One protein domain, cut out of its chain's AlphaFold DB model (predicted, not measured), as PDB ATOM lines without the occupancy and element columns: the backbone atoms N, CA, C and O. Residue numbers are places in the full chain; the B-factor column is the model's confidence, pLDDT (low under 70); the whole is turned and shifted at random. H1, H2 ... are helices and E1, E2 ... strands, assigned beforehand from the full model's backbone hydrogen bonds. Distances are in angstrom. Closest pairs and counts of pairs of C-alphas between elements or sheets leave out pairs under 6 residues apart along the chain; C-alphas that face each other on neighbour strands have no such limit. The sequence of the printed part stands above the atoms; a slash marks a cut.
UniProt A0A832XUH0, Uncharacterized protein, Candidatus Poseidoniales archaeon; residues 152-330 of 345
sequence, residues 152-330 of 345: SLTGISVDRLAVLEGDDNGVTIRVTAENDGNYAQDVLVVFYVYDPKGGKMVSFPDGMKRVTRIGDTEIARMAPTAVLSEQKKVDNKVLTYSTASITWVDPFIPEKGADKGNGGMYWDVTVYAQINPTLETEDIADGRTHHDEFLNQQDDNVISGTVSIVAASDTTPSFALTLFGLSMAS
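Overview. This is residues 152 to 330 of the 345 residues of an uncharacterized protein of Candidatus Poseidoniales archaeon (UniProt A0A832XUH0). Two strongly twisted sheets lie face to face as a sandwich: a small one of E1, E3 and E7, and a larger branched one of E2, E4, E5, E6, E8, E9 and E10, with the strands of the one at 36 degrees to those of the other. H2 packs on the larger sheet over its short strand E2, while the short H1 is on neither sheet, in the excursion between E9 and E10. The printed part has 179 residues, with ten named strands and two named helices in the order E1 E2 E3 E4 E5 E6 E7 E8 E9 H1 E10 H2; the class is mostly strand. The small sheet runs E1, E3, E7, all antiparallel; the larger is mixed, with E2 parallel to E10 and its other neighbour pairs antiparallel. The whole is compact, with a radius of gyration of the C-alphas of 17.9 A and spans of 55 by 37 by 27 A.

Arrangement. Start at the first printed residue with E1, residues 152 to 158, an edge strand antiparallel to the inner strand E3, residues 171 to 179; look for N 154 and O 176, 2.9 A apart. E3 is also antiparallel to the other edge strand, E7, residues 240 to 248, with N 175 and O 244 at 2.8 A. In the larger sheet, go to E9, residues 267 to 275: E4, residues 184 to 194, and E8, residues 258 to 260, lie on one side of it, and E10, residues 302 to 310, on the other side. Check N 192 and O 272 at 2.8 A for E4 and E9, N 268 and O 259 at 2.8 A for the hairpin of E8 and E9, and N 305 and O 271 at 2.9 A for E9 and E10. E6, residues 207 to 222, bends by 115 degrees at residue 210. Its residues 211 to 222 pair with E4, with N 217 and O 189 at 2.9 A. Its residues 207 to 211 pair with E5, residues 200 to 204, in a hairpin, with N 202 and O 209 at 2.9 A. The edge strand E2, residues 162 to 164, is parallel to E10, with N 310 and O 163 at 2.9 A. Between the two sheets, the closest C-alphas of E6 and E7 are those of Ile 214 and Trp 248, 6.0 A apart. H2, residues 317 to 328, is on the branched sheet over E2 at a height of 8.9 A, and runs along the strands, at 2 degrees to E2 on the local plane, which rests on only just enough C-alphas, 6; the closest C-alphas of the two are those of Ala 162 and Leu 321, 6.3 A apart. H1, residues 281 to 285, and H2 are apart. In H1 and H2 every O i to N i+4 pair is within hydrogen-bond range.

Along the chain. Find C-alpha 152 at (-1.625, -7.586, 21.999); from there E1 runs 18.6 A to C-alpha 158. E3 covers 26.0 A, E4 28.5 A, E6 27.3 A and E7 26.1 A. E9 begins at C-alpha 267, (2.887, -25.499, 0.748), and covers 26.1 A; E10 covers 26.0 A. H2 runs 16.8 A and ends at C-alpha 328, (-5.022, -14.497, -4.645).

Size, cuts and confidence. The two C-alphas farthest apart are those of Asn 236 and Thr 315, at 56.5 A. The printed part has no cut. The links E6 to E7 and H1 to E10 are long, with 17 and 16 residues. Within the first, residues 233 to 234 pair with residues 237 to 238, antiparallel. Mean pLDDT of the printed part is 79.8; 46 residues are under 70, among them residues 224 to 240 and 314 to 330.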
ATOM      1  N   SER A 152      -0.939  -6.616  22.846       87.38
ATOM      2  CA  SER A 152      -1.625  -7.586  21.999       87.38
ATOM      3  C   SER A 152      -1.154  -7.461  20.554       87.38
ATOM      4  O   SER A 152      -0.650  -6.415  20.136       87.38
ATOM      5  N   LEU A 153      -1.308  -8.522  19.765       88.38
ATOM      6  CA  LEU A 153      -1.083  -8.513  18.321       88.38
ATOM      7  C   LEU A 153      -2.421  -8.637  17.589       88.38
ATOM      8  O   LEU A 153      -3.128  -9.634  17.723       88.38
ATOM      9  N   THR A 154      -2.765  -7.643  16.769       85.81
ATOM     10  CA  THR A 154      -4.113  -7.534  16.174       85.81
ATOM     11  C   THR A 154      -4.150  -7.664  14.659       85.81
ATOM     12  O   THR A 154      -5.217  -7.869  14.072       85.81
ATOM     13  N   GLY A 155      -2.991  -7.623  14.006       85.19
ATOM     14  CA  GLY A 155      -2.869  -7.820  12.567       85.19
ATOM     15  C   GLY A 155      -1.570  -8.519  12.202       85.19
ATOM     16  O   GLY A 155      -0.543  -8.290  12.833       85.19
ATOM     17  N   ILE A 156      -1.618  -9.360  11.171       89.12
ATOM     18  CA  ILE A 156      -0.444  -9.944  10.525       89.12
ATOM     19  C   ILE A 156      -0.609  -9.838   9.011       89.12
ATOM     20  O   ILE A 156      -1.702 -10.030   8.477       89.12
ATOM     21  N   SER A 157       0.468  -9.499   8.312       87.50
ATOM     22  CA  SER A 157       0.491  -9.388   6.856       87.50
ATOM     23  C   SER A 157       1.853  -9.774   6.300       87.50
ATOM     24  O   SER A 157       2.860  -9.736   7.009       87.50
ATOM     25  N   VAL A 158       1.870 -10.127   5.020       85.50
ATOM     26  CA  VAL A 158       3.087 -10.445   4.275       85.50
ATOM     27  C   VAL A 158       3.154  -9.607   3.009       85.50
ATOM     28  O   VAL A 158       2.124  -9.317   2.400       85.50
ATOM     29  N   ASP A 159       4.354  -9.187   2.619       84.62
ATOM     30  CA  ASP A 159       4.563  -8.398   1.397       84.62
ATOM     31  C   ASP A 159       4.478  -9.244   0.119       84.62
ATOM     32  O   ASP A 159       4.122  -8.738  -0.949       84.62
ATOM     33  N   ARG A 160       4.774 -10.542   0.234       80.50
ATOM     34  CA  ARG A 160       4.737 -11.520  -0.850       80.50
ATOM     35  C   ARG A 160       3.908 -12.722  -0.419       80.50
ATOM     36  O   ARG A 160       4.220 -13.393   0.555       80.50
ATOM     37  N   LEU A 161       2.842 -12.984  -1.173       68.06
ATOM     38  CA  LEU A 161       1.892 -14.059  -0.875       68.06
ATOM     39  C   LEU A 161       2.453 -15.455  -1.160       68.06
ATOM     40  O   LEU A 161       2.071 -16.407  -0.489       68.06
ATOM     41  N   ALA A 162       3.334 -15.569  -2.155       77.50
ATOM     42  CA  ALA A 162       4.001 -16.812  -2.506       77.50
ATOM     43  C   ALA A 162       5.490 -16.563  -2.759       77.50
ATOM     44  O   ALA A 162       5.848 -15.604  -3.450       77.50
ATOM     45  N   VAL A 163       6.340 -17.438  -2.228       85.75
ATOM     46  CA  VAL A 163       7.799 -17.362  -2.380       85.75
ATOM     47  C   VAL A 163       8.378 -18.705  -2.797       85.75
ATOM     48  O   VAL A 163       7.781 -19.756  -2.559       85.75
ATOM     49  N   LEU A 164       9.525 -18.669  -3.471       86.00
ATOM     50  CA  LEU A 164      10.284 -19.880  -3.753       86.00
ATOM     51  C   LEU A 164      11.004 -20.314  -2.475       86.00
ATOM     52  O   LEU A 164      11.525 -19.470  -1.749       86.00
ATOM     53  N   GLU A 165      11.044 -21.614  -2.219       87.44
ATOM     54  CA  GLU A 165      11.929 -22.169  -1.202       87.44
ATOM     55  C   GLU A 165      13.384 -21.759  -1.482       87.44
ATOM     56  O   GLU A 165      13.874 -21.896  -2.605       87.44
ATOM     57  N   GLY A 166      14.048 -21.216  -0.467       86.56
ATOM     58  CA  GLY A 166      15.399 -20.676  -0.554       86.56
ATOM     59  C   GLY A 166      15.546 -19.367  -1.326       86.56
ATOM     60  O   GLY A 166      16.620 -19.064  -1.837       86.56
ATOM     61  N   ASP A 167      14.475 -18.580  -1.452       86.94
ATOM     62  CA  ASP A 167      14.555 -17.247  -2.052       86.94
ATOM     63  C   ASP A 167      15.382 -16.274  -1.195       86.94
ATOM     64  O   ASP A 167      14.946 -15.827  -0.129       86.94
ATOM     65  N   ASP A 168      16.538 -15.875  -1.730       83.75
ATOM     66  CA  ASP A 168      17.460 -14.898  -1.141       83.75
ATOM     67  C   ASP A 168      16.812 -13.529  -0.861       83.75
ATOM     68  O   ASP A 168      17.281 -12.788   0.003       83.75
ATOM     69  N   ASN A 169      15.735 -13.164  -1.572       83.56
ATOM     70  CA  ASN A 169      15.031 -11.899  -1.329       83.56
ATOM     71  C   ASN A 169      14.119 -11.951  -0.092       83.56
ATOM     72  O   ASN A 169      13.749 -10.894   0.414       83.56
ATOM     73  N   GLY A 170      13.760 -13.151   0.382       86.75
ATOM     74  CA  GLY A 170      12.998 -13.373   1.614       86.75
ATOM     75  C   GLY A 170      11.580 -12.785   1.651       86.75
ATOM     76  O   GLY A 170      11.170 -12.002   0.799       86.75
ATOM     77  N   VAL A 171      10.746 -13.197   2.600       87.38
ATOM     78  CA  VAL A 171       9.382 -12.651   2.768       87.38
ATOM     79  C   VAL A 171       9.342 -11.703   3.958       87.38
ATOM     80  O   VAL A 171       9.791 -12.055   5.047       87.38
ATOM     81  N   THR A 172       8.805 -10.499   3.777       91.06
ATOM     82  CA  THR A 172       8.606  -9.572   4.893       91.06
ATOM     83  C   THR A 172       7.304  -9.909   5.592       91.06
ATOM     84  O   THR A 172       6.229  -9.800   5.001       91.06
ATOM     85  N   ILE A 173       7.394 -10.259   6.871       89.75
ATOM     86  CA  ILE A 173       6.246 -10.490   7.745       89.75
ATOM     87  C   ILE A 173       6.099  -9.258   8.630       89.75
ATOM     88  O   ILE A 173       7.064  -8.807   9.246       89.75
ATOM     89  N   ARG A 174       4.893  -8.692   8.681       91.81
ATOM     90  CA  ARG A 174       4.570  -7.506   9.482       91.81
ATOM     91  C   ARG A 174       3.436  -7.818  10.434       91.81
ATOM     92  O   ARG A 174       2.436  -8.391  10.005       91.81
ATOM     93  N   VAL A 175       3.557  -7.371  11.676       89.12
ATOM     94  CA  VAL A 175       2.490  -7.431  12.673       89.12
ATOM     95  C   VAL A 175       2.144  -6.054  13.211       89.12
ATOM     96  O   VAL A 175       2.996  -5.167  13.303       89.12
ATOM     97  N   THR A 176       0.874  -5.885  13.553       88.81
ATOM     98  CA  THR A 176       0.372  -4.726  14.286       88.81
ATOM     99  C   THR A 176       0.301  -5.095  15.755       88.81
ATOM    100  O   THR A 176      -0.427  -6.019  16.118       88.81
ATOM    101  N   ALA A 177       1.074  -4.384  16.566       88.88
ATOM    102  CA  ALA A 177       1.078  -4.493  18.011       88.88
ATOM    103  C   ALA A 177       0.281  -3.344  18.627       88.88
ATOM    104  O   ALA A 177       0.404  -2.195  18.193       88.88
ATOM    105  N   GLU A 178      -0.497  -3.659  19.652       86.06
ATOM    106  CA  GLU A 178      -1.228  -2.704  20.469       86.06
ATOM    107  C   GLU A 178      -0.686  -2.708  21.898       86.06
ATOM    108  O   GLU A 178      -0.225  -3.738  22.386       86.06
ATOM    109  N   ASN A 179      -0.734  -1.551  22.560       83.88
ATOM    110  CA  ASN A 179      -0.488  -1.424  23.993       83.88
ATOM    111  C   ASN A 179      -1.650  -0.671  24.658       83.88
ATOM    112  O   ASN A 179      -1.906   0.482  24.300       83.88
ATOM    113  N   ASP A 180      -2.331  -1.334  25.594       78.38
ATOM    114  CA  ASP A 180      -3.463  -0.828  26.395       78.38
ATOM    115  C   ASP A 180      -3.050  -0.404  27.822       78.38
ATOM    116  O   ASP A 180      -3.852   0.030  28.652       78.38
ATOM    117  N   GLY A 181      -1.770  -0.567  28.145       80.69
ATOM    118  CA  GLY A 181      -1.217  -0.276  29.457       80.69
ATOM    119  C   GLY A 181      -0.351   0.981  29.476       80.69
ATOM    120  O   GLY A 181      -0.632   1.976  28.808       80.69
ATOM    121  N   ASN A 182       0.693   0.959  30.301       85.44
ATOM    122  CA  ASN A 182       1.676   2.039  30.410       85.44
ATOM    123  C   ASN A 182       2.637   2.117  29.233       85.44
ATOM    124  O   ASN A 182       2.678   1.248  28.370       85.44
ATOM    125  N   TYR A 183       3.512   3.114  29.292       87.31
ATOM    126  CA  TYR A 183       4.733   3.164  28.509       87.31
ATOM    127  C   TYR A 183       5.537   1.862  28.617       87.31
ATOM    128  O   TYR A 183       5.697   1.290  29.697       87.31
ATOM    129  N   ALA A 184       6.067   1.424  27.483       88.62
ATOM    130  CA  ALA A 184       7.018   0.332  27.383       88.62
ATOM    131  C   ALA A 184       8.071   0.661  26.330       88.62
ATOM    132  O   ALA A 184       7.776   1.316  25.328       88.62
ATOM    133  N   GLN A 185       9.293   0.204  26.563       89.00
ATOM    134  CA  GLN A 185      10.432   0.414  25.680       89.00
ATOM    135  C   GLN A 185      11.107  -0.909  25.378       89.00
ATOM    136  O   GLN A 185      11.018  -1.828  26.184       89.00
ATOM    137  N   ASP A 186      11.779  -0.974  24.239       90.75
ATOM    138  CA  ASP A 186      12.559  -2.132  23.817       90.75
ATOM    139  C   ASP A 186      11.751  -3.449  23.801       90.75
ATOM    140  O   ASP A 186      12.250  -4.527  24.138       90.75
ATOM    141  N   VAL A 187      10.475  -3.368  23.393       92.12
ATOM    142  CA  VAL A 187       9.538  -4.498  23.450       92.12
ATOM    143  C   VAL A 187       9.881  -5.516  22.367       92.12
ATOM    144  O   VAL A 187       9.760  -5.240  21.170       92.12
ATOM    145  N   LEU A 188      10.288  -6.711  22.791       95.06
ATOM    146  CA  LEU A 188      10.690  -7.799  21.903       95.06
ATOM    147  C   LEU A 188       9.487  -8.406  21.165       95.06
ATOM    148  O   LEU A 188       8.474  -8.743  21.779       95.06
ATOM    149  N   VAL A 189       9.637  -8.616  19.857       95.44
ATOM    150  CA  VAL A 189       8.708  -9.387  19.024       95.44
ATOM    151  C   VAL A 189       9.484 -10.475  18.290       95.44
ATOM    152  O   VAL A 189      10.351 -10.172  17.474       95.44
ATOM    153  N   VAL A 190       9.156 -11.741  18.545       96.31
ATOM    154  CA  VAL A 190       9.829 -12.898  17.935       96.31
ATOM    155  C   VAL A 190       8.910 -13.585  16.936       96.31
ATOM    156  O   VAL A 190       7.716 -13.765  17.186       96.31
ATOM    157  N   PHE A 191       9.474 -13.992  15.803       95.81
ATOM    158  CA  PHE A 191       8.766 -14.654  14.720       95.81
ATOM    159  C   PHE A 191       9.227 -16.098  14.570       95.81
ATOM    160  O   PHE A 191      10.421 -16.412  14.595       95.81
ATOM    161  N   TYR A 192       8.262 -16.977  14.340       95.50
ATOM    162  CA  TYR A 192       8.478 -18.409  14.257       95.50
ATOM    163  C   TYR A 192       7.745 -19.035  13.073       95.50
ATOM    164  O   TYR A 192       6.676 -18.580  12.673       95.50
ATOM    165  N   VAL A 193       8.274 -20.147  12.578       94.12
ATOM    166  CA  VAL A 193       7.596 -21.076  11.668       94.12
ATOM    167  C   VAL A 193       7.161 -22.309  12.447       94.12
ATOM    168  O   VAL A 193       7.924 -22.826  13.265       94.12
ATOM    169  N   TYR A 194       5.949 -22.807  12.193       92.06
ATOM    170  CA  TYR A 194       5.521 -24.095  12.733       92.06
ATOM    171  C   TYR A 194       6.381 -25.232  12.172       92.06
ATOM    172  O   TYR A 194       6.338 -25.518  10.979       92.06
ATOM    173  N   ASP A 195       7.140 -25.905  13.037       91.94
ATOM    174  CA  ASP A 195       8.057 -26.976  12.647       91.94
ATOM    175  C   ASP A 195       7.979 -28.149  13.644       91.94
ATOM    176  O   ASP A 195       8.819 -28.304  14.535       91.94
ATOM    177  N   PRO A 196       6.960 -29.021  13.525       88.12
ATOM    178  CA  PRO A 196       6.737 -30.157  14.416       88.12
ATOM    179  C   PRO A 196       7.834 -31.230  14.431       88.12
ATOM    180  O   PRO A 196       7.744 -32.153  15.252       88.12
ATOM    181  N   LYS A 197       8.840 -31.174  13.546       86.25
ATOM    182  CA  LYS A 197       9.896 -32.198  13.454       86.25
ATOM    183  C   LYS A 197      11.304 -31.661  13.678       86.25
ATOM    184  O   LYS A 197      12.059 -32.339  14.375       86.25
ATOM    185  N   GLY A 198      11.626 -30.488  13.147       83.31
ATOM    186  CA  GLY A 198      12.918 -29.822  13.320       83.31
ATOM    187  C   GLY A 198      12.933 -28.771  14.431       83.31
ATOM    188  O   GLY A 198      13.996 -28.477  14.973       83.31
ATOM    189  N   GLY A 199      11.763 -28.264  14.832       87.81
ATOM    190  CA  GLY A 199      11.643 -27.112  15.718       87.81
ATOM    191  C   GLY A 199      11.888 -27.385  17.205       87.81
ATOM    192  O   GLY A 199      11.667 -28.487  17.742       87.81
ATOM    193  N   LYS A 200      12.284 -26.318  17.902       92.56
ATOM    194  CA  LYS A 200      12.395 -26.245  19.362       92.56
ATOM    195  C   LYS A 200      11.005 -26.106  19.984       92.56
ATOM    196  O   LYS A 200      10.109 -25.505  19.407       92.56
ATOM    197  N   MET A 201      10.816 -26.678  21.173       93.12
ATOM    198  CA  MET A 201       9.597 -26.454  21.954       93.12
ATOM    199  C   MET A 201       9.596 -25.043  22.549       93.12
ATOM    200  O   MET A 201      10.489 -24.718  23.329       93.12
ATOM    201  N   VAL A 202       8.578 -24.254  22.211       91.62
ATOM    202  CA  VAL A 202       8.348 -22.883  22.689       91.62
ATOM    203  C   VAL A 202       6.942 -22.792  23.282       91.62
ATOM    204  O   VAL A 202       6.027 -23.502  22.847       91.62
ATOM    205  N   SER A 203       6.785 -21.962  24.314       87.88
ATOM    206  CA  SER A 203       5.500 -21.729  24.971       87.88
ATOM    207  C   SER A 203       4.647 -20.772  24.147       87.88
ATOM    208  O   SER A 203       5.099 -19.689  23.782       87.88
ATOM    209  N   PHE A 204       3.413 -21.171  23.865       86.12
ATOM    210  CA  PHE A 204       2.367 -20.313  23.320       86.12
ATOM    211  C   PHE A 204       1.184 -20.315  24.292       86.12
ATOM    212  O   PHE A 204       1.055 -21.252  25.088       86.12
ATOM    213  N   PRO A 205       0.288 -19.320  24.220       79.56
ATOM    214  CA  PRO A 205      -0.879 -19.283  25.092       79.56
ATOM    215  C   PRO A 205      -1.807 -20.496  24.954       79.56
ATOM    216  O   PRO A 205      -2.385 -20.970  25.927       79.56
ATOM    217  N   ASP A 206      -1.893 -21.076  23.754       80.94
ATOM    218  CA  ASP A 206      -2.652 -22.301  23.488       80.94
ATOM    219  C   ASP A 206      -1.856 -23.598  23.750       80.94
ATOM    220  O   ASP A 206      -2.337 -24.699  23.469       80.94
ATOM    221  N   GLY A 207      -0.651 -23.485  24.317       85.81
ATOM    222  CA  GLY A 207       0.194 -24.594  24.749       85.81
ATOM    223  C   GLY A 207       1.563 -24.644  24.068       85.81
ATOM    224  O   GLY A 207       1.956 -23.783  23.292       85.81
ATOM    225  N   MET A 208       2.334 -25.691  24.365       90.12
ATOM    226  CA  MET A 208       3.669 -25.856  23.784       90.12
ATOM    227  C   MET A 208       3.584 -26.210  22.294       90.12
ATOM    228  O   MET A 208       2.938 -27.195  21.925       90.12
ATOM    229  N   LYS A 209       4.311 -25.476  21.448       90.62
ATOM    230  CA  LYS A 209       4.468 -25.787  20.020       90.62
ATOM    231  C   LYS A 209       5.932 -26.025  19.686       90.62
ATOM    232  O   LYS A 209       6.822 -25.392  20.248       90.62
ATOM    233  N   ARG A 210       6.182 -26.932  18.741       93.12
ATOM    234  CA  ARG A 210       7.499 -27.061  18.112       93.12
ATOM    235  C   ARG A 210       7.584 -26.099  16.943       93.12
ATOM    236  O   ARG A 210       6.780 -26.191  16.015       93.12
ATOM    237  N   VAL A 211       8.526 -25.177  17.026       94.62
ATOM    238  CA  VAL A 211       8.679 -24.084  16.077       94.62
ATOM    239  C   VAL A 211      10.151 -23.789  15.816       94.62
ATOM    240  O   VAL A 211      11.018 -24.127  16.624       94.62
ATOM    241  N   THR A 212      10.420 -23.139  14.694       94.88
ATOM    242  CA  THR A 212      11.751 -22.660  14.315       94.88
ATOM    243  C   THR A 212      11.717 -21.140  14.274       94.88
ATOM    244  O   THR A 212      10.887 -20.569  13.567       94.88
ATOM    245  N   ARG A 213      12.573 -20.481  15.062       94.81
ATOM    246  CA  ARG A 213      12.702 -19.017  15.069       94.81
ATOM    247  C   ARG A 213      13.288 -18.565  13.735       94.81
ATOM    248  O   ARG A 213      14.299 -19.102  13.295       94.81
ATOM    249  N   ILE A 214      12.625 -17.609  13.092       94.44
ATOM    250  CA  ILE A 214      13.022 -17.059  11.782       94.44
ATOM    251  C   ILE A 214      13.535 -15.620  11.876       94.44
ATOM    252  O   ILE A 214      14.037 -15.077  10.896       94.44
ATOM    253  N   GLY A 215      13.414 -15.011  13.054       94.19
ATOM    254  CA  GLY A 215      13.953 -13.698  13.366       94.19
ATOM    255  C   GLY A 215      13.188 -13.036  14.501       94.19
ATOM    256  O   GLY A 215      12.167 -13.541  14.971       94.19
ATOM    257  N   ASP A 216      13.672 -11.877  14.907       95.38
ATOM    258  CA  ASP A 216      13.033 -11.008  15.881       95.38
ATOM    259  C   ASP A 216      13.208  -9.543  15.491       95.38
ATOM    260  O   ASP A 216      13.965  -9.180  14.587       95.38
ATOM    261  N   THR A 217      12.436  -8.701  16.153       94.88
ATOM    262  CA  THR A 217      12.559  -7.257  16.076       94.88
ATOM    263  C   THR A 217      12.145  -6.646  17.406       94.88
ATOM    264  O   THR A 217      11.684  -7.331  18.320       94.88
ATOM    265  N   GLU A 218      12.296  -5.338  17.508       92.69
ATOM    266  CA  GLU A 218      12.042  -4.588  18.721       92.69
ATOM    267  C   GLU A 218      11.173  -3.376  18.406       92.69
ATOM    268  O   GLU A 218      11.406  -2.651  17.433       92.69
ATOM    269  N   ILE A 219      10.179  -3.134  19.255       91.06
ATOM    270  CA  ILE A 219       9.442  -1.880  19.269       91.06
ATOM    271  C   ILE A 219      10.090  -0.984  20.322       91.06
ATOM    272  O   ILE A 219       9.807  -1.100  21.513       91.06
ATOM    273  N   ALA A 220      10.946  -0.069  19.862       88.62
ATOM    274  CA  ALA A 220      11.760   0.777  20.737       88.62
ATOM    275  C   ALA A 220      10.933   1.586  21.749       88.62
ATOM    276  O   ALA A 220      11.376   1.826  22.867       88.62
ATOM    277  N   ARG A 221       9.737   2.059  21.361       87.81
ATOM    278  CA  ARG A 221       8.875   2.890  22.214       87.81
ATOM    279  C   ARG A 221       7.400   2.648  21.933       87.81
ATOM    280  O   ARG A 221       6.937   2.878  20.819       87.81
ATOM    281  N   MET A 222       6.656   2.288  22.970       85.81
ATOM    282  CA  MET A 222       5.199   2.200  22.980       85.81
ATOM    283  C   MET A 222       4.671   3.094  24.102       85.81
ATOM    284  O   MET A 222       4.774   2.741  25.268       85.81
ATOM    285  N   ALA A 223       4.129   4.263  23.766       79.19
ATOM    286  CA  ALA A 223       3.510   5.185  24.725       79.19
ATOM    287  C   ALA A 223       1.984   5.088  24.635       79.19
ATOM    288  O   ALA A 223       1.519   4.943  23.514       79.19
ATOM    289  N   PRO A 224       1.195   5.219  25.712       69.06
ATOM    290  CA  PRO A 224      -0.267   5.179  25.646       69.06
ATOM    291  C   PRO A 224      -0.858   6.382  24.890       69.06
ATOM    292  O   PRO A 224      -0.371   7.509  24.985       69.06
ATOM    293  N   THR A 225      -1.972   6.174  24.186       60.34
ATOM    294  CA  THR A 225      -2.642   7.213  23.379       60.34
ATOM    295  C   THR A 225      -3.163   8.407  24.175       60.34
ATOM    296  O   THR A 225      -3.323   9.476  23.611       60.34
ATOM    297  N   ALA A 226      -3.359   8.318  25.492       55.50
ATOM    298  CA  ALA A 226      -3.765   9.475  26.297       55.50
ATOM    299  C   ALA A 226      -2.723  10.613  26.257       55.50
ATOM    300  O   ALA A 226      -3.058  11.760  26.541       55.50
ATOM    301  N   VAL A 227      -1.490  10.292  25.854       56.34
ATOM    302  CA  VAL A 227      -0.360  11.215  25.693       56.34
ATOM    303  C   VAL A 227      -0.216  11.681  24.233       56.34
ATOM    304  O   VAL A 227       0.369  12.729  23.963       56.34
ATOM    305  N   LEU A 228      -0.774  10.939  23.271       55.12
ATOM    306  CA  LEU A 228      -0.731  11.248  21.841       55.12
ATOM    307  C   LEU A 228      -2.077  11.855  21.422       55.12
ATOM    308  O   LEU A 228      -3.115  11.211  21.469       55.12
ATOM    309  N   SER A 229      -2.074  13.120  21.011       45.94
ATOM    310  CA  SER A 229      -3.242  14.015  20.967       45.94
ATOM    311  C   SER A 229      -4.466  13.623  20.110       45.94
ATOM    312  O   SER A 229      -5.418  14.394  20.075       45.94
ATOM    313  N   GLU A 230      -4.530  12.459  19.463       47.53
ATOM    314  CA  GLU A 230      -5.732  11.970  18.770       47.53
ATOM    315  C   GLU A 230      -5.727  10.429  18.706       47.53
ATOM    316  O   GLU A 230      -4.836   9.890  18.059       47.53
ATOM    317  N   GLN A 231      -6.719   9.728  19.300       46.75
ATOM    318  CA  GLN A 231      -7.462   8.568  18.728       46.75
ATOM    319  C   GLN A 231      -8.215   7.680  19.758       46.75
ATOM    320  O   GLN A 231      -8.061   7.795  20.968       46.75
ATOM    321  N   LYS A 232      -9.136   6.867  19.207       43.06
ATOM    322  CA  LYS A 232     -10.238   6.058  19.782       43.06
ATOM    323  C   LYS A 232     -10.073   5.559  21.233       43.06
ATOM    324  O   LYS A 232      -9.272   4.676  21.507       43.06
ATOM    325  N   LYS A 233     -10.996   5.983  22.105       48.97
ATOM    326  CA  LYS A 233     -11.395   5.211  23.295       48.97
ATOM    327  C   LYS A 233     -12.331   4.086  22.855       48.97
ATOM    328  O   LYS A 233     -13.347   4.359  22.211       48.97
ATOM    329  N   VAL A 234     -12.015   2.848  23.206       51.91
ATOM    330  CA  VAL A 234     -12.948   1.712  23.144       51.91
ATOM    331  C   VAL A 234     -13.097   1.227  24.578       51.91
ATOM    332  O   VAL A 234     -12.090   1.067  25.244       51.91
ATOM    333  N   ASP A 235     -14.318   1.088  25.097       53.66
ATOM    334  CA  ASP A 235     -14.573   0.507  26.427       53.66
ATOM    335  C   ASP A 235     -13.691   1.067  27.578       53.66
ATOM    336  O   ASP A 235     -13.133   0.315  28.370       53.66
ATOM    337  N   ASN A 236     -13.545   2.401  27.669       53.31
ATOM    338  CA  ASN A 236     -12.701   3.117  28.655       53.31
ATOM    339  C   ASN A 236     -11.183   2.822  28.612       53.31
ATOM    340  O   ASN A 236     -10.456   3.213  29.525       53.31
ATOM    341  N   LYS A 237     -10.694   2.211  27.533       55.59
ATOM    342  CA  LYS A 237      -9.286   1.861  27.306       55.59
ATOM    343  C   LYS A 237      -8.570   2.836  26.371       55.59
ATOM    344  O   LYS A 237      -9.210   3.550  25.590       55.59
ATOM    345  N   VAL A 238      -7.243   2.889  26.477       60.22
ATOM    346  CA  VAL A 238      -6.369   3.831  25.764       60.22
ATOM    347  C   VAL A 238      -5.320   3.024  25.004       60.22
ATOM    348  O   VAL A 238      -4.427   2.462  25.619       60.22
ATOM    349  N   LEU A 239      -5.404   3.001  23.670       57.97
ATOM    350  CA  LEU A 239      -4.641   2.061  22.836       57.97
ATOM    351  C   LEU A 239      -3.633   2.760  21.936       57.97
ATOM    352  O   LEU A 239      -4.029   3.661  21.200       57.97
ATOM    353  N   THR A 240      -2.388   2.287  21.899       65.94
ATOM    354  CA  THR A 240      -1.383   2.722  20.910       65.94
ATOM    355  C   THR A 240      -1.003   1.610  19.961       65.94
ATOM    356  O   THR A 240      -0.755   0.494  20.399       65.94
ATOM    357  N   TYR A 241      -0.885   1.944  18.676       71.31
ATOM    358  CA  TYR A 241      -0.540   1.013  17.607       71.31
ATOM    359  C   TYR A 241       0.919   1.188  17.179       71.31
ATOM    360  O   TYR A 241       1.377   2.305  16.938       71.31
ATOM    361  N   SER A 242       1.646   0.086  17.030       79.62
ATOM    362  CA  SER A 242       2.991   0.050  16.452       79.62
ATOM    363  C   SER A 242       3.097  -1.075  15.428       79.62
ATOM    364  O   SER A 242       2.418  -2.094  15.530       79.62
ATOM    365  N   THR A 243       3.926  -0.881  14.403       81.94
ATOM    366  CA  THR A 243       4.213  -1.935  13.420       81.94
ATOM    367  C   THR A 243       5.572  -2.543  13.722       81.94
ATOM    368  O   THR A 243       6.557  -1.814  13.796       81.94
ATOM    369  N   ALA A 244       5.618  -3.865  13.832       82.44
ATOM    370  CA  ALA A 244       6.846  -4.643  13.938       82.44
ATOM    371  C   ALA A 244       6.985  -5.541  12.704       82.44
ATOM    372  O   ALA A 244       5.989  -6.037  12.173       82.44
ATOM    373  N   SER A 245       8.207  -5.746  12.213       87.56
ATOM    374  CA  SER A 245       8.428  -6.580  11.031       87.56
ATOM    375  C   SER A 245       9.804  -7.217  10.977       87.56
ATOM    376  O   SER A 245      10.778  -6.598  11.396       87.56
ATOM    377  N   ILE A 246       9.879  -8.383  10.339       92.88
ATOM    378  CA  ILE A 246      11.132  -9.027   9.928       92.88
ATOM    379  C   ILE A 246      11.093  -9.368   8.440       92.88
ATOM    380  O   ILE A 246      10.015  -9.481   7.851       92.88
ATOM    381  N   THR A 247      12.263  -9.609   7.855       92.19
ATOM    382  CA  THR A 247      12.392 -10.281   6.559       92.19
ATOM    383  C   THR A 247      12.919 -11.691   6.794       92.19
ATOM    384  O   THR A 247      14.060 -11.865   7.215       92.19
ATOM    385  N   TRP A 248      12.090 -12.696   6.522       89.88
ATOM    386  CA  TRP A 248      12.479 -14.101   6.569       89.88
ATOM    387  C   TRP A 248      13.240 -14.464   5.294       89.88
ATOM    388  O   TRP A 248      12.636 -14.683   4.240       89.88
ATOM    389  N   VAL A 249      14.566 -14.474   5.394       89.19
ATOM    390  CA  VAL A 249      15.490 -14.889   4.328       89.19
ATOM    391  C   VAL A 249      15.601 -16.414   4.306       89.19
ATOM    392  O   VAL A 249      15.523 -17.038   5.363       89.19
ATOM    393  N   ASP A 250      15.792 -16.992   3.115       87.25
ATOM    394  CA  ASP A 250      15.903 -18.446   2.909       87.25
ATOM    395  C   ASP A 250      14.659 -19.209   3.427       87.25
ATOM    396  O   ASP A 250      14.745 -20.051   4.326       87.25
ATOM    397  N   PRO A 251      13.448 -18.873   2.927       89.25
ATOM    398  CA  PRO A 251      12.223 -19.509   3.385       89.25
ATOM    399  C   PRO A 251      12.204 -20.997   3.029       89.25
ATOM    400  O   PRO A 251      12.552 -21.375   1.914       89.25
ATOM    401  N   PHE A 252      11.754 -21.841   3.953       90.44
ATOM    402  CA  PHE A 252      11.813 -23.301   3.825       90.44
ATOM    403  C   PHE A 252      10.465 -23.964   4.103       90.44
ATOM    404  O   PHE A 252       9.626 -23.427   4.832       90.44
ATOM    405  N   ILE A 253      10.270 -25.166   3.554       88.75
ATOM    406  CA  ILE A 253       9.089 -25.989   3.828       88.75
ATOM    407  C   ILE A 253       9.417 -26.973   4.965       88.75
ATOM    408  O   ILE A 253      10.268 -27.848   4.788       88.75
ATOM    409  N   PRO A 254       8.762 -26.889   6.139       87.12
ATOM    410  CA  PRO A 254       9.013 -27.829   7.227       87.12
ATOM    411  C   PRO A 254       8.549 -29.248   6.848       87.12
ATOM    412  O   PRO A 254       7.461 -29.442   6.302       87.12
ATOM    413  N   GLU A 255       9.364 -30.265   7.172       71.75
ATOM    414  CA  GLU A 255       9.171 -31.679   6.771       71.75
ATOM    415  C   GLU A 255       7.792 -32.243   7.180       71.75
ATOM    416  O   GLU A 255       7.250 -33.161   6.558       71.75
ATOM    417  N   LYS A 256       7.204 -31.677   8.240       67.50
ATOM    418  CA  LYS A 256       5.794 -31.804   8.625       67.50
ATOM    419  C   LYS A 256       5.319 -30.448   9.126       67.50
ATOM    420  O   LYS A 256       6.124 -29.710   9.668       67.50
ATOM    421  N   GLY A 257       4.022 -30.161   9.035       62.84
ATOM    422  CA  GLY A 257       3.457 -28.899   9.534       62.84
ATOM    423  C   GLY A 257       3.215 -27.839   8.461       62.84
ATOM    424  O   GLY A 257       2.746 -26.759   8.797       62.84
ATOM    425  N   ALA A 258       3.469 -28.168   7.195       74.44
ATOM    426  CA  ALA A 258       2.947 -27.429   6.060       74.44
ATOM    427  C   ALA A 258       1.878 -28.261   5.345       74.44
ATOM    428  O   ALA A 258       2.069 -29.461   5.115       74.44
ATOM    429  N   ASP A 259       0.769 -27.626   4.988       76.69
ATOM    430  CA  ASP A 259      -0.292 -28.271   4.221       76.69
ATOM    431  C   ASP A 259      -0.062 -28.029   2.733       76.69
ATOM    432  O   ASP A 259       0.272 -26.925   2.310       76.69
ATOM    433  N   LYS A 260      -0.245 -29.060   1.902       75.81
ATOM    434  CA  LYS A 260      -0.242 -28.839   0.455       75.81
ATOM    435  C   LYS A 260      -1.457 -28.009   0.086       75.81
ATOM    436  O   LYS A 260      -2.593 -28.452   0.260       75.81
ATOM    437  N   GLY A 261      -1.198 -26.843  -0.482       64.38
ATOM    438  CA  GLY A 261      -2.240 -25.953  -0.941       64.38
ATOM    439  C   GLY A 261      -3.020 -26.525  -2.128       64.38
ATOM    440  O   GLY A 261      -2.653 -27.534  -2.745       64.38
ATOM    441  N   ASN A 262      -4.137 -25.880  -2.459       60.81
ATOM    442  CA  ASN A 262      -5.091 -26.402  -3.436       60.81
ATOM    443  C   ASN A 262      -4.440 -26.572  -4.826       60.81
ATOM    444  O   ASN A 262      -3.929 -25.614  -5.405       60.81
ATOM    445  N   GLY A 263      -4.436 -27.799  -5.356       61.53
ATOM    446  CA  GLY A 263      -3.739 -28.154  -6.600       61.53
ATOM    447  C   GLY A 263      -2.314 -28.704  -6.426       61.53
ATOM    448  O   GLY A 263      -1.729 -29.146  -7.408       61.53
ATOM    449  N   GLY A 264      -1.769 -28.737  -5.202       65.44
ATOM    450  CA  GLY A 264      -0.523 -29.442  -4.862       65.44
ATOM    451  C   GLY A 264       0.780 -28.775  -5.318       65.44
ATOM    452  O   GLY A 264       1.816 -29.431  -5.274       65.44
ATOM    453  N   MET A 265       0.715 -27.510  -5.747       67.62
ATOM    454  CA  MET A 265       1.823 -26.749  -6.357       67.62
ATOM    455  C   MET A 265       2.587 -25.849  -5.367       67.62
ATOM    456  O   MET A 265       3.448 -25.079  -5.778       67.62
ATOM    457  N   TYR A 266       2.198 -25.862  -4.093       76.75
ATOM    458  CA  TYR A 266       2.741 -25.028  -3.021       76.75
ATOM    459  C   TYR A 266       2.385 -25.634  -1.664       76.75
ATOM    460  O   TYR A 266       1.525 -26.518  -1.560       76.75
ATOM    461  N   TRP A 267       3.041 -25.116  -0.639       83.50
ATOM    462  CA  TRP A 267       2.887 -25.499   0.748       83.50
ATOM    463  C   TRP A 267       2.505 -24.278   1.571       83.50
ATOM    464  O   TRP A 267       3.201 -23.267   1.539       83.50
ATOM    465  N   ASP A 268       1.405 -24.376   2.300       84.44
ATOM    466  CA  ASP A 268       0.973 -23.370   3.254       84.44
ATOM    467  C   ASP A 268       1.714 -23.589   4.569       84.44
ATOM    468  O   ASP A 268       1.497 -24.577   5.274       84.44
ATOM    469  N   VAL A 269       2.625 -22.666   4.869       87.75
ATOM    470  CA  VAL A 269       3.457 -22.680   6.069       87.75
ATOM    471  C   VAL A 269       2.894 -21.689   7.075       87.75
ATOM    472  O   VAL A 269       2.779 -20.495   6.795       87.75
ATOM    473  N   THR A 270       2.537 -22.181   8.263       90.19
ATOM    474  CA  THR A 270       2.064 -21.323   9.353       90.19
ATOM    475  C   THR A 270       3.232 -20.580   9.988       90.19
ATOM    476  O   THR A 270       4.185 -21.194  10.473       90.19
ATOM    477  N   VAL A 271       3.115 -19.256  10.025       91.50
ATOM    478  CA  VAL A 271       4.018 -18.363  10.746       91.50
ATOM    479  C   VAL A 271       3.319 -17.818  11.982       91.50
ATOM    480  O   VAL A 271       2.123 -17.523  11.952       91.50
ATOM    481  N   TYR A 272       4.069 -17.670  13.064       93.19
ATOM    482  CA  TYR A 272       3.626 -17.050  14.301       93.19
ATOM    483  C   TYR A 272       4.480 -15.827  14.605       93.19
ATOM    484  O   TYR A 272       5.675 -15.818  14.318       93.19
ATOM    485  N   ALA A 273       3.880 -14.838  15.248       94.62
ATOM    486  CA  ALA A 273       4.600 -13.786  15.948       94.62
ATOM    487  C   ALA A 273       4.163 -13.777  17.412       94.62
ATOM    488  O   ALA A 273       2.987 -14.011  17.701       94.62
ATOM    489  N   GLN A 274       5.108 -13.513  18.310       93.88
ATOM    490  CA  GLN A 274       4.866 -13.330  19.735       93.88
ATOM    491  C   GLN A 274       5.484 -12.007  20.189       93.88
ATOM    492  O   GLN A 274       6.672 -11.790  19.955       93.88
ATOM    493  N   ILE A 275       4.704 -11.140  20.834       92.94
ATOM    494  CA  ILE A 275       5.206  -9.939  21.520       92.94
ATOM    495  C   ILE A 275       5.439 -10.243  22.999       92.94
ATOM    496  O   ILE A 275       4.703 -11.037  23.578       92.94
ATOM    497  N   ASN A 276       6.474  -9.639  23.590       92.25
ATOM    498  CA  ASN A 276       6.870  -9.862  24.983       92.25
ATOM    499  C   ASN A 276       6.929 -11.368  25.353       92.25
ATOM    500  O   ASN A 276       6.304 -11.788  26.328       92.25
ATOM    501  N   PRO A 277       7.597 -12.227  24.550       91.50
ATOM    502  CA  PRO A 277       7.595 -13.661  24.805       91.50
ATOM    503  C   PRO A 277       8.438 -14.013  26.033       91.50
ATOM    504  O   PRO A 277       9.284 -13.242  26.492       91.50
ATOM    505  N   THR A 278       8.293 -15.251  26.509       89.44
ATOM    506  CA  THR A 278       9.290 -15.825  27.421       89.44
ATOM    507  C   THR A 278      10.661 -15.801  26.750       89.44
ATOM    508  O   THR A 278      10.832 -16.390  25.682       89.44
ATOM    509  N   LEU A 279      11.627 -15.150  27.396       90.88
ATOM    510  CA  LEU A 279      12.957 -14.942  26.831       90.88
ATOM    511  C   LEU A 279      13.686 -16.269  26.597       90.88
ATOM    512  O   LEU A 279      13.810 -17.108  27.496       90.88
ATOM    513  N   GLU A 280      14.211 -16.436  25.388       90.44
ATOM    514  CA  GLU A 280      15.134 -17.506  25.049       90.44
ATOM    515  C   GLU A 280      16.568 -17.155  25.481       90.44
ATOM    516  O   GLU A 280      16.884 -16.041  25.893       90.44
ATOM    517  N   THR A 281      17.480 -18.129  25.406       90.81
ATOM    518  CA  THR A 281      18.879 -17.936  25.822       90.81
ATOM    519  C   THR A 281      19.583 -16.828  25.039       90.81
ATOM    520  O   THR A 281      20.397 -16.116  25.620       90.81
ATOM    521  N   GLU A 282      19.276 -16.682  23.750       90.44
ATOM    522  CA  GLU A 282      19.804 -15.601  22.910       90.44
ATOM    523  C   GLU A 282      19.258 -14.231  23.317       90.44
ATOM    524  O   GLU A 282      20.042 -13.303  23.471       90.44
ATOM    525  N   ASP A 283      17.969 -14.133  23.649       93.19
ATOM    526  CA  ASP A 283      17.369 -12.879  24.114       93.19
ATOM    527  C   ASP A 283      18.026 -12.407  25.420       93.19
ATOM    528  O   ASP A 283      18.375 -11.240  25.577       93.19
ATOM    529  N   ILE A 284      18.262 -13.335  26.353       92.75
ATOM    530  CA  ILE A 284      18.958 -13.039  27.613       92.75
ATOM    531  C   ILE A 284      20.411 -12.617  27.348       92.75
ATOM    532  O   ILE A 284      20.915 -11.708  28.009       92.75
ATOM    533  N   ALA A 285      21.096 -13.271  26.403       92.81
ATOM    534  CA  ALA A 285      22.472 -12.932  26.039       92.81
ATOM    535  C   ALA A 285      22.579 -11.533  25.409       92.81
ATOM    536  O   ALA A 285      23.560 -10.832  25.663       92.81
ATOM    537  N   ASP A 286      21.546 -11.115  24.677       91.19
ATOM    538  CA  ASP A 286      21.421  -9.786  24.073       91.19
ATOM    539  C   ASP A 286      20.896  -8.723  25.057       91.19
ATOM    540  O   ASP A 286      20.721  -7.561  24.693       91.19
ATOM    541  N   GLY A 287      20.674  -9.091  26.323       90.38
ATOM    542  CA  GLY A 287      20.237  -8.173  27.375       90.38
ATOM    543  C   GLY A 287      18.761  -7.782  27.295       90.38
ATOM    544  O   GLY A 287      18.371  -6.783  27.898       90.38
ATOM    545  N   ARG A 288      17.935  -8.552  26.576       91.00
ATOM    546  CA  ARG A 288      16.484  -8.341  26.506       91.00
ATOM    547  C   ARG A 288      15.842  -8.540  27.876       91.00
ATOM    548  O   ARG A 288      16.253  -9.400  28.657       91.00
ATOM    549  N   THR A 289      14.780  -7.787  28.139       87.00
ATOM    550  CA  THR A 289      13.987  -7.888  29.367       87.00
ATOM    551  C   THR A 289      12.530  -8.187  29.052       87.00
ATOM    552  O   THR A 289      11.998  -7.725  28.051       87.00
ATOM    553  N   HIS A 290      11.885  -8.948  29.933       87.62
ATOM    554  CA  HIS A 290      10.447  -9.178  29.878       87.62
ATOM    555  C   HIS A 290       9.722  -8.025  30.577       87.62
ATOM    556  O   HIS A 290      10.161  -7.572  31.637       87.62
ATOM    557  N   HIS A 291       8.596  -7.586  30.024       88.56
ATOM    558  CA  HIS A 291       7.733  -6.590  30.657       88.56
ATOM    559  C   HIS A 291       6.667  -7.260  31.518       88.56
ATOM    560  O   HIS A 291       6.065  -8.251  31.110       88.56
ATOM    561  N   ASP A 292       6.429  -6.720  32.709       84.69
ATOM    562  CA  ASP A 292       5.312  -7.132  33.560       84.69
ATOM    563  C   ASP A 292       4.005  -6.560  32.993       84.69
ATOM    564  O   ASP A 292       3.918  -5.349  32.780       84.69
ATOM    565  N   GLU A 293       3.015  -7.412  32.710       84.31
ATOM    566  CA  GLU A 293       1.759  -7.008  32.065       84.31
ATOM    567  C   GLU A 293       0.586  -6.959  33.043       84.31
ATOM    568  O   GLU A 293       0.446  -7.824  33.907       84.31
ATOM    569  N   PHE A 294      -0.299  -5.966  32.890       74.44
ATOM    570  CA  PHE A 294      -1.306  -5.629  33.906       74.44
ATOM    571  C   PHE A 294      -2.221  -6.791  34.297       74.44
ATOM    572  O   PHE A 294      -2.520  -6.969  35.478       74.44
ATOM    573  N   LEU A 295      -2.681  -7.577  33.322       68.12
ATOM    574  CA  LEU A 295      -3.636  -8.657  33.570       68.12
ATOM    575  C   LEU A 295      -3.015 -10.047  33.435       68.12
ATOM    576  O   LEU A 295      -3.742 -11.037  33.523       68.12
ATOM    577  N   ASN A 296      -1.700 -10.138  33.190       65.31
ATOM    578  CA  ASN A 296      -1.047 -11.365  32.719       65.31
ATOM    579  C   ASN A 296      -1.820 -12.043  31.567       65.31
ATOM    580  O   ASN A 296      -1.757 -13.261  31.391       65.31
ATOM    581  N   GLN A 297      -2.584 -11.261  30.799       65.00
ATOM    582  CA  GLN A 297      -3.317 -11.728  29.633       65.00
ATOM    583  C   GLN A 297      -2.305 -11.825  28.504       65.00
ATOM    584  O   GLN A 297      -2.050 -10.850  27.821       65.00
ATOM    585  N   GLN A 298      -1.663 -12.985  28.396       69.69
ATOM    586  CA  GLN A 298      -0.692 -13.269  27.336       69.69
ATOM    587  C   GLN A 298      -1.358 -13.930  26.120       69.69
ATOM    588  O   GLN A 298      -0.704 -14.170  25.106       69.69
ATOM    589  N   ASP A 299      -2.653 -14.246  26.210       74.50
ATOM    590  CA  ASP A 299      -3.401 -14.970  25.178       74.50
ATOM    591  C   ASP A 299      -3.490 -14.213  23.849       74.50
ATOM    592  O   ASP A 299      -3.546 -14.830  22.785       74.50
ATOM    593  N   ASP A 300      -3.461 -12.886  23.896       79.12
ATOM    594  CA  ASP A 300      -3.496 -11.977  22.755       79.12
ATOM    595  C   ASP A 300      -2.109 -11.467  22.334       79.12
ATOM    596  O   ASP A 300      -1.997 -10.769  21.325       79.12
ATOM    597  N   ASN A 301      -1.033 -11.901  23.001       88.62
ATOM    598  CA  ASN A 301       0.347 -11.603  22.602       88.62
ATOM    599  C   ASN A 301       0.820 -12.406  21.387       88.62
ATOM    600  O   ASN A 301       1.967 -12.273  20.954       88.62
ATOM    601  N   VAL A 302      -0.041 -13.256  20.830       91.44
ATOM    602  CA  VAL A 302       0.288 -14.128  19.708       91.44
ATOM    603  C   VAL A 302      -0.681 -13.921  18.562       91.44
ATOM    604  O   VAL A 302      -1.897 -13.942  18.727       91.44
ATOM    605  N   ILE A 303      -0.125 -13.842  17.358       90.88
ATOM    606  CA  ILE A 303      -0.893 -13.913  16.120       90.88
ATOM    607  C   ILE A 303      -0.245 -14.896  15.150       90.88
ATOM    608  O   ILE A 303       0.970 -15.103  15.159       90.88
ATOM    609  N   SER A 304      -1.065 -15.517  14.306       90.94
ATOM    610  CA  SER A 304      -0.610 -16.451  13.279       90.94
ATOM    611  C   SER A 304      -1.090 -16.044  11.896       90.94
ATOM    612  O   SER A 304      -2.210 -15.555  11.744       90.94
ATOM    613  N   GLY A 305      -0.275 -16.323  10.888       87.38
ATOM    614  CA  GLY A 305      -0.604 -16.163   9.479       87.38
ATOM    615  C   GLY A 305      -0.060 -17.324   8.657       87.38
ATOM    616  O   GLY A 305       0.532 -18.261   9.194       87.38
ATOM    617  N   THR A 306      -0.240 -17.243   7.344       86.69
ATOM    618  CA  THR A 306       0.228 -18.267   6.408       86.69
ATOM    619  C   THR A 306       1.088 -17.627   5.332       86.69
ATOM    620  O   THR A 306       0.723 -16.591   4.778       86.69
ATOM    621  N   VAL A 307       2.214 -18.268   5.029       85.81
ATOM    622  CA  VAL A 307       3.052 -17.981   3.863       85.81
ATOM    623  C   VAL A 307       2.972 -19.178   2.929       85.81
ATOM    624  O   VAL A 307       3.223 -20.306   3.353       85.81
ATOM    625  N   SER A 308       2.652 -18.949   1.658       86.81
ATOM    626  CA  SER A 308       2.688 -20.010   0.656       86.81
ATOM    627  C   SER A 308       4.104 -20.148   0.081       86.81
ATOM    628  O   SER A 308       4.688 -19.179  -0.403       86.81
ATOM    629  N   ILE A 309       4.667 -21.354   0.110       85.56
ATOM    630  CA  ILE A 309       6.025 -21.642  -0.373       85.56
ATOM    631  C   ILE A 309       5.971 -22.683  -1.487       85.56
ATOM    632  O   ILE A 309       5.358 -23.741  -1.346       85.56
ATOM    633  N   VAL A 310       6.620 -22.391  -2.610       84.69
ATOM    634  CA  VAL A 310       6.774 -23.324  -3.731       84.69
ATOM    635  C   VAL A 310       8.107 -24.043  -3.590       84.69
ATOM    636  O   VAL A 310       9.144 -23.395  -3.458       84.69
ATOM    637  N   ALA A 311       8.085 -25.376  -3.635       83.31
ATOM    638  CA  ALA A 311       9.294 -26.175  -3.475       83.31
ATOM    639  C   ALA A 311      10.269 -25.908  -4.628       83.31
ATOM    640  O   ALA A 311       9.889 -25.952  -5.803       83.31
ATOM    641  N   ALA A 312      11.546 -25.693  -4.310       75.50
ATOM    642  CA  ALA A 312      12.568 -25.452  -5.330       75.50
ATOM    643  C   ALA A 312      12.762 -26.670  -6.256       75.50
ATOM    644  O   ALA A 312      13.175 -26.534  -7.407       75.50
ATOM    645  N   SER A 313      12.425 -27.867  -5.764       72.00
ATOM    646  CA  SER A 313      12.482 -29.127  -6.504       72.00
ATOM    647  C   SER A 313      11.331 -29.348  -7.495       72.00
ATOM    648  O   SER A 313      11.349 -30.353  -8.210       72.00
ATOM    649  N   ASP A 314      10.315 -28.479  -7.529       65.69
ATOM    650  CA  ASP A 314       9.179 -28.648  -8.440       65.69
ATOM    651  C   ASP A 314       9.569 -28.384  -9.901       65.69
ATOM    652  O   ASP A 314      10.399 -27.540 -10.227       65.69
ATOM    653  N   THR A 315       8.934 -29.102 -10.831       57.28
ATOM    654  CA  THR A 315       9.317 -29.089 -12.254       57.28
ATOM    655  C   THR A 315       9.014 -27.769 -12.979       57.28
ATOM    656  O   THR A 315       9.531 -27.555 -14.074       57.28
ATOM    657  N   THR A 316       8.184 -26.886 -12.402       61.09
ATOM    658  CA  THR A 316       7.824 -25.565 -12.968       61.09
ATOM    659  C   THR A 316       7.530 -24.507 -11.881       61.09
ATOM    660  O   THR A 316       6.383 -24.060 -11.756       61.09
ATOM    661  N   PRO A 317       8.529 -24.057 -11.101       59.69
ATOM    662  CA  PRO A 317       8.306 -23.183  -9.942       59.69
ATOM    663  C   PRO A 317       7.787 -21.788 -10.326       59.69
ATOM    664  O   PRO A 317       6.892 -21.234  -9.691       59.69
ATOM    665  N   SER A 318       8.286 -21.235 -11.437       59.94
ATOM    666  CA  SER A 318       7.891 -19.919 -11.959       59.94
ATOM    667  C   SER A 318       6.440 -19.868 -12.452       59.94
ATOM    668  O   SER A 318       5.764 -18.849 -12.289       59.94
ATOM    669  N   PHE A 319       5.931 -20.969 -13.016       58.56
ATOM    670  CA  PHE A 319       4.532 -21.085 -13.433       58.56
ATOM    671  C   PHE A 319       3.592 -21.140 -12.223       58.56
ATOM    672  O   PHE A 319       2.552 -20.481 -12.231       58.56
ATOM    673  N   ALA A 320       3.984 -21.861 -11.165       58.31
ATOM    674  CA  ALA A 320       3.238 -21.918  -9.913       58.31
ATOM    675  C   ALA A 320       3.145 -20.530  -9.257       58.31
ATOM    676  O   ALA A 320       2.033 -20.060  -9.020       58.31
ATOM    677  N   LEU A 321       4.271 -19.820  -9.081       64.56
ATOM    678  CA  LEU A 321       4.278 -18.447  -8.547       64.56
ATOM    679  C   LEU A 321       3.361 -17.502  -9.345       64.56
ATOM    680  O   LEU A 321       2.604 -16.723  -8.767       64.56
ATOM    681  N   THR A 322       3.404 -17.592 -10.678       57.97
ATOM    682  CA  THR A 322       2.589 -16.750 -11.570       57.97
ATOM    683  C   THR A 322       1.092 -17.041 -11.422       57.97
ATOM    684  O   THR A 322       0.282 -16.115 -11.396       57.97
ATOM    685  N   LEU A 323       0.707 -18.314 -11.290       58.78
ATOM    686  CA  LEU A 323      -0.688 -18.710 -11.105       58.78
ATOM    687  C   LEU A 323      -1.226 -18.270  -9.732       58.78
ATOM    688  O   LEU A 323      -2.357 -17.788  -9.659       58.78
ATOM    689  N   PHE A 324      -0.403 -18.341  -8.677       58.72
ATOM    690  CA  PHE A 324      -0.760 -17.861  -7.333       58.72
ATOM    691  C   PHE A 324      -0.933 -16.350  -7.256       58.72
ATOM    692  O   PHE A 324      -1.919 -15.873  -6.686       58.72
ATOM    693  N   GLY A 325      -0.027 -15.595  -7.882       54.00
ATOM    694  CA  GLY A 325      -0.148 -14.139  -7.971       54.00
ATOM    695  C   GLY A 325      -1.471 -13.696  -8.608       54.00
ATOM    696  O   GLY A 325      -2.043 -12.686  -8.202       54.00
ATOM    697  N   LEU A 326      -2.002 -14.480  -9.555       50.62
ATOM    698  CA  LEU A 326      -3.278 -14.212 -10.225       50.62
ATOM    699  C   LEU A 326      -4.509 -14.694  -9.429       50.62
ATOM    700  O   LEU A 326      -5.546 -14.033  -9.479       50.62
ATOM    701  N   SER A 327      -4.430 -15.812  -8.696       45.66
ATOM    702  CA  SER A 327      -5.577 -16.385  -7.967       45.66
ATOM    703  C   SER A 327      -5.850 -15.745  -6.605       45.66
ATOM    704  O   SER A 327      -6.975 -15.828  -6.126       45.66
ATOM    705  N   MET A 328      -4.856 -15.121  -5.966       45.25
ATOM    706  CA  MET A 328      -5.022 -14.497  -4.645       45.25
ATOM    707  C   MET A 328      -5.320 -12.995  -4.676       45.25
ATOM    708  O   MET A 328      -5.894 -12.478  -3.716       45.25
ATOM    709  N   ALA A 329      -5.036 -12.298  -5.782       39.47
ATOM    710  CA  ALA A 329      -5.479 -10.913  -5.975       39.47
ATOM    711  C   ALA A 329      -7.016 -10.762  -5.866       39.47
ATOM    712  O   ALA A 329      -7.512  -9.673  -5.591       39.47
ATOM    713  N   SER A 330      -7.773 -11.853  -6.037       31.42
ATOM    714  CA  SER A 330      -9.229 -11.903  -5.855       31.42
ATOM    715  C   SER A 330      -9.690 -12.251  -4.427       31.42
ATOM    716  O   SER A 330     -10.858 -12.021  -4.121       31.42
TER     717      SER A 330